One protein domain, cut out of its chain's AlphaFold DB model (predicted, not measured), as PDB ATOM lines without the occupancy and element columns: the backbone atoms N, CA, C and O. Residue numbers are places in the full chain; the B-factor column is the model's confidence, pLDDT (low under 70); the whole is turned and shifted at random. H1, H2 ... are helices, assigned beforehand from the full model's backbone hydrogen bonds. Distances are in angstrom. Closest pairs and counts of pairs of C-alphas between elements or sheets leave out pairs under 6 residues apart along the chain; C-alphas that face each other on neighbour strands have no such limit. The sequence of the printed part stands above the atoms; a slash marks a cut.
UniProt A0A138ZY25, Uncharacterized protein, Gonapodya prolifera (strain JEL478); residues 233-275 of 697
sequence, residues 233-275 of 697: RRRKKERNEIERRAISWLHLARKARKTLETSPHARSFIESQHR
ATOM      1  N   ARG A 233     199.882  98.517 -93.328       61.47
ATOM      2  CA  ARG A 233     199.529  99.442 -94.426       61.47
ATOM      3  C   ARG A 233     198.102  99.230 -94.943       61.47
ATOM      4  O   ARG A 233     197.470 100.217 -95.312       61.47
ATOM      5  N   ARG A 234     197.578  97.994 -94.941       63.12
ATOM      6  CA  ARG A 234     196.181  97.712 -95.332       63.12
ATOM      7  C   ARG A 234     195.204  98.298 -94.314       63.12
ATOM      8  O   ARG A 234     194.446  99.198 -94.667       63.12
ATOM      9  N   ARG A 235     195.367  97.940 -93.033       69.06
ATOM     10  CA  ARG A 235     194.547  98.466 -91.923       69.06
ATOM     11  C   ARG A 235     194.573  99.997 -91.835       69.06
ATOM     12  O   ARG A 235     193.542 100.612 -91.580       69.06
ATOM     13  N   LYS A 236     195.723 100.640 -92.097       80.06
ATOM     14  CA  LYS A 236     195.812 102.112 -92.160       80.06
ATOM     15  C   LYS A 236     195.072 102.701 -93.371       80.06
ATOM     16  O   LYS A 236     194.454 103.750 -93.230       80.06
ATOM     17  N   LYS A 237     195.091 102.049 -94.542       81.19
ATOM     18  CA  LYS A 237     194.302 102.497 -95.705       81.19
ATOM     19  C   LYS A 237     192.798 102.363 -95.439       81.19
ATOM     20  O   LYS A 237     192.072 103.325 -95.657       81.19
ATOM     21  N   GLU A 238     192.364 101.209 -94.937       76.69
ATOM     22  CA  GLU A 238     190.964 100.917 -94.593       76.69
ATOM     23  C   GLU A 238     190.421 101.923 -93.568       76.69
ATOM     24  O   GLU A 238     189.399 102.562 -93.817       76.69
ATOM     25  N   ARG A 239     191.158 102.163 -92.473       79.12
ATOM     26  CA  ARG A 239     190.809 103.181 -91.471       79.12
ATOM     27  C   ARG A 239     190.679 104.580 -92.085       79.12
ATOM     28  O   ARG A 239     189.659 105.231 -91.882       79.12
ATOM     29  N   ASN A 240     191.672 105.023 -92.860       84.19
ATOM     30  CA  ASN A 240     191.639 106.337 -93.510       84.19
ATOM     31  C   ASN A 240     190.454 106.478 -94.488       84.19
ATOM     32  O   ASN A 240     189.983 107.590 -94.729       84.19
ATOM     33  N   GLU A 241     189.985 105.382 -95.090       81.44
ATOM     34  CA  GLU A 241     188.831 105.398 -95.991       81.44
ATOM     35  C   GLU A 241     187.499 105.442 -95.226       81.44
ATOM     36  O   GLU A 241     186.602 106.188 -95.617       81.44
ATOM     37  N   ILE A 242     187.394 104.735 -94.094       79.56
ATOM     38  CA  ILE A 242     186.254 104.835 -93.166       79.56
ATOM     39  C   ILE A 242     186.139 106.264 -92.611       79.56
ATOM     40  O   ILE A 242     185.061 106.853 -92.672       79.56
ATOM     41  N   GLU A 243     187.244 106.860 -92.149       78.69
ATOM     42  CA  GLU A 243     187.278 108.242 -91.641       78.69
ATOM     43  C   GLU A 243     186.844 109.256 -92.720       78.69
ATOM     44  O   GLU A 243     186.024 110.136 -92.452       78.69
ATOM     45  N   ARG A 244     187.298 109.096 -93.973       82.56
ATOM     46  CA  ARG A 244     186.846 109.926 -95.109       82.56
ATOM     47  C   ARG A 244     185.353 109.780 -95.396       82.56
ATOM     48  O   ARG A 244     184.682 110.787 -95.621       82.56
ATOM     49  N   ARG A 245     184.824 108.549 -95.387       76.69
ATOM     50  CA  ARG A 245     183.387 108.292 -95.583       76.69
ATOM     51  C   ARG A 245     182.572 108.946 -94.465       76.69
ATOM     52  O   ARG A 245     181.626 109.664 -94.770       76.69
ATOM     53  N   ALA A 246     182.973 108.785 -93.202       70.50
ATOM     54  CA  ALA A 246     182.307 109.400 -92.052       70.50
ATOM     55  C   ALA A 246     182.258 110.938 -92.147       70.50
ATOM     56  O   ALA A 246     181.199 111.529 -91.944       70.50
ATOM     57  N   ILE A 247     183.361 111.588 -92.540       84.00
ATOM     58  CA  ILE A 247     183.404 113.045 -92.770       84.00
ATOM     59  C   ILE A 247     182.450 113.458 -93.903       84.00
ATOM     60  O   ILE A 247     181.747 114.462 -93.783       84.00
ATOM     61  N   SER A 248     182.377 112.674 -94.985       74.44
ATOM     62  CA  SER A 248     181.462 112.954 -96.095       74.44
ATOM     63  C   SER A 248     179.986 112.826 -95.692       74.44
ATOM     64  O   SER A 248     179.182 113.674 -96.077       74.44
ATOM     65  N   TRP A 249     179.631 111.813 -94.896       71.00
ATOM     66  CA  TRP A 249     178.280 111.656 -94.342       71.00
ATOM     67  C   TRP A 249     177.929 112.771 -93.350       71.00
ATOM     68  O   TRP A 249     176.835 113.324 -93.426       71.00
ATOM     69  N   LEU A 250     178.867 113.182 -92.487       80.75
ATOM     70  CA  LEU A 250     178.680 114.320 -91.579       80.75
ATOM     71  C   LEU A 250     178.424 115.628 -92.350       80.75
ATOM     72  O   LEU A 250     177.593 116.440 -91.942       80.75
ATOM     73  N   HIS A 251     179.113 115.835 -93.477       82.69
ATOM     74  CA  HIS A 251     178.903 117.005 -94.329       82.69
ATOM     75  C   HIS A 251     177.538 116.968 -95.040       82.69
ATOM     76  O   HIS A 251     176.849 117.988 -95.077       82.69
ATOM     77  N   LEU A 252     177.108 115.799 -95.533       76.00
ATOM     78  CA  LEU A 252     175.765 115.606 -96.095       76.00
ATOM     79  C   LEU A 252     174.671 115.855 -95.049       76.00
ATOM     80  O   LEU A 252     173.752 116.624 -95.318       76.00
ATOM     81  N   ALA A 253     174.805 115.302 -93.840       69.38
ATOM     82  CA  ALA A 253     173.863 115.517 -92.741       69.38
ATOM     83  C   ALA A 253     173.779 116.998 -92.328       69.38
ATOM     84  O   ALA A 253     172.685 117.528 -92.149       69.38
ATOM     85  N   ARG A 254     174.918 117.705 -92.250       79.12
ATOM     86  CA  ARG A 254     174.952 119.161 -92.008       79.12
ATOM     87  C   ARG A 254     174.297 119.958 -93.141       79.12
ATOM     88  O   ARG A 254     173.600 120.929 -92.858       79.12
ATOM     89  N   LYS A 255     174.474 119.552 -94.404       80.50
ATOM     90  CA  LYS A 255     173.810 120.191 -95.553       80.50
ATOM     91  C   LYS A 255     172.294 119.969 -95.518       80.50
ATOM     92  O   LYS A 255     171.560 120.940 -95.657       80.50
ATOM     93  N   ALA A 256     171.848 118.736 -95.267       71.12
ATOM     94  CA  ALA A 256     170.436 118.375 -95.134       71.12
ATOM     95  C   ALA A 256     169.762 119.129 -93.974       71.12
ATOM     96  O   ALA A 256     168.710 119.741 -94.164       71.12
ATOM     97  N   ARG A 257     170.417 119.177 -92.803       73.19
ATOM     98  CA  ARG A 257     169.982 119.992 -91.662       73.19
ATOM     99  C   ARG A 257     169.844 121.463 -92.055       73.19
ATOM    100  O   ARG A 257     168.769 122.015 -91.863       73.19
ATOM    101  N   LYS A 258     170.860 122.067 -92.690       80.31
ATOM    102  CA  LYS A 258     170.778 123.473 -93.120       80.31
ATOM    103  C   LYS A 258     169.633 123.713 -94.112       80.31
ATOM    104  O   LYS A 258     168.956 124.724 -93.988       80.31
ATOM    105  N   THR A 259     169.366 122.799 -95.052       73.44
ATOM    106  CA  THR A 259     168.231 122.943 -95.988       73.44
ATOM    107  C   THR A 259     166.861 122.834 -95.311       73.44
ATOM    108  O   THR A 259     165.934 123.531 -95.721       73.44
ATOM    109  N   LEU A 260     166.733 122.014 -94.261       72.19
ATOM    110  CA  LEU A 260     165.526 121.962 -93.425       72.19
ATOM    111  C   LEU A 260     165.393 123.245 -92.585       72.19
ATOM    112  O   LEU A 260     164.324 123.845 -92.550       72.19
ATOM    113  N   GLU A 261     166.487 123.732 -91.997       74.44
ATOM    114  CA  GLU A 261     166.524 124.992 -91.239       74.44
ATOM    115  C   GLU A 261     166.254 126.236 -92.105       74.44
ATOM    116  O   GLU A 261     165.796 127.245 -91.569       74.44
ATOM    117  N   THR A 262     166.494 126.198 -93.422       78.19
ATOM    118  CA  THR A 262     166.136 127.289 -94.352       78.19
ATOM    119  C   THR A 262     164.735 127.177 -94.957       78.19
ATOM    120  O   THR A 262     164.294 128.124 -95.600       78.19
ATOM    121  N   SER A 263     164.029 126.052 -94.795       80.94
ATOM    122  CA  SER A 263     162.691 125.869 -95.372       80.94
ATOM    123  C   SER A 263     161.600 126.215 -94.345       80.94
ATOM    124  O   SER A 263     161.497 125.525 -93.327       80.94
ATOM    125  N   PRO A 264     160.748 127.235 -94.585       70.94
ATOM    126  CA  PRO A 264     159.714 127.629 -93.626       70.94
ATOM    127  C   PRO A 264     158.688 126.510 -93.389       70.94
ATOM    128  O   PRO A 264     158.279 126.285 -92.253       70.94
ATOM    129  N   HIS A 265     158.349 125.737 -94.427       72.00
ATOM    130  CA  HIS A 265     157.461 124.575 -94.310       72.00
ATOM    131  C   HIS A 265     158.097 123.409 -93.534       72.00
ATOM    132  O   HIS A 265     157.388 122.656 -92.872       72.00
ATOM    133  N   ALA A 266     159.425 123.250 -93.586       68.31
ATOM    134  CA  ALA A 266     160.105 122.235 -92.783       68.31
ATOM    135  C   ALA A 266     160.172 122.639 -91.302       68.31
ATOM    136  O   ALA A 266     159.963 121.784 -90.444       68.31
ATOM    137  N   ARG A 267     160.396 123.928 -90.998       65.81
ATOM    138  CA  ARG A 267     160.325 124.449 -89.619       65.81
ATOM    139  C   ARG A 267     158.943 124.238 -89.008       65.81
ATOM    140  O   ARG A 267     158.849 123.575 -87.981       65.81
ATOM    141  N   SER A 268     157.881 124.709 -89.665       65.56
ATOM    142  CA  SER A 268     156.517 124.576 -89.132       65.56
ATOM    143  C   SER A 268     156.080 123.113 -88.996       65.56
ATOM    144  O   SER A 268     155.431 122.754 -88.012       65.56
ATOM    145  N   PHE A 269     156.510 122.229 -89.908       66.19
ATOM    146  CA  PHE A 269     156.323 120.788 -89.739       66.19
ATOM    147  C   PHE A 269     157.047 120.267 -88.486       66.19
ATOM    148  O   PHE A 269     156.404 119.641 -87.644       66.19
ATOM    149  N   ILE A 270     158.341 120.556 -88.305       63.94
ATOM    150  CA  ILE A 270     159.126 120.106 -87.137       63.94
ATOM    151  C   ILE A 270     158.527 120.633 -85.820       63.94
ATOM    152  O   ILE A 270     158.319 119.856 -84.888       63.94
ATOM    153  N   GLU A 271     158.164 121.914 -85.761       60.53
ATOM    154  CA  GLU A 271     157.509 122.534 -84.600       60.53
ATOM    155  C   GLU A 271     156.148 121.886 -84.288       60.53
ATOM    156  O   GLU A 271     155.844 121.616 -83.121       60.53
ATOM    157  N   SER A 272     155.354 121.542 -85.311       56.34
ATOM    158  CA  SER A 272     154.097 120.801 -85.120       56.34
ATOM    159  C   SER A 272     154.324 119.383 -84.571       56.34
ATOM    160  O   SER A 272     153.562 118.923 -83.716       56.34
ATOM    161  N   GLN A 273     155.401 118.704 -84.989       56.44
ATOM    162  CA  GLN A 273     155.736 117.355 -84.523       56.44
ATOM    163  C   GLN A 273     156.203 117.337 -83.062       56.44
ATOM    164  O   GLN A 273     155.871 116.393 -82.339       56.44
ATOM    165  N   HIS A 274     156.900 118.382 -82.605       51.88
ATOM    166  CA  HIS A 274     157.298 118.531 -81.199       51.88
ATOM    167  C   HIS A 274     156.110 118.723 -80.241       51.88
ATOM    168  O   HIS A 274     156.238 118.415 -79.059       51.88
ATOM    169  N   ARG A 275     154.943 119.177 -80.726       47.62
ATOM    170  CA  ARG A 275     153.746 119.411 -79.895       47.62
ATOM    171  C   ARG A 275     152.806 118.204 -79.749       47.62
ATOM    172  O   ARG A 275     151.829 118.313 -79.013       47.62
TER     173      ARG A 275
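AT A GLANCE: This is residues 233 to 275 of the 697 residues of an uncharacterized protein of Gonapodya prolifera (strain JEL478) (UniProt A0A138ZY25). What does the model look like? One long helix, H1, meets a short helix, H2, near their ends, and the two make an L with a long arm and a short one. What is printed? There are 43 residues with two named helices, H1 then H2, and no named strand; the class is all helix. How is it spread out? It is extended, with a radius of gyration of the C-alphas of 16.8 A and spans of 51 by 19 by 6 A.

HOW THE PARTS SIT: How does H1, residues 233 to 261, stand to H2, residues 264 to 274? They only just touch, only at the corner by their link, with 3 pairs of C-alphas within 8 A. H1 touches H2 with residues 260 to 261 alone; the closest C-alphas, those of Leu 260 and Ala 266, are 5.5 A apart. Their lines are about perpendicular, at 81 degrees. What do the backbones show? In H1 and H2 every O i to N i+4 pair is within hydrogen-bond range.

IN THESE COORDINATES: Where does H1 run? It begins at C-alpha 233 at (199.529, 99.442, -94.426) and measures 41.9 A from first to last C-alpha. Where does H2 end? It ends at C-alpha 274 at (157.298, 118.531, -81.199), 15.6 A from its first C-alpha.

THE WHOLE: How large is it? The two C-alphas farthest apart, those of Arg 233 and Arg 275, are 52.0 A apart. Is anything cut or unsure? The printed part has no cut, and the link from H1 to H2 is tight. The pLDDT is under 70 at residues 233 to 235, 253 and 266 to 275.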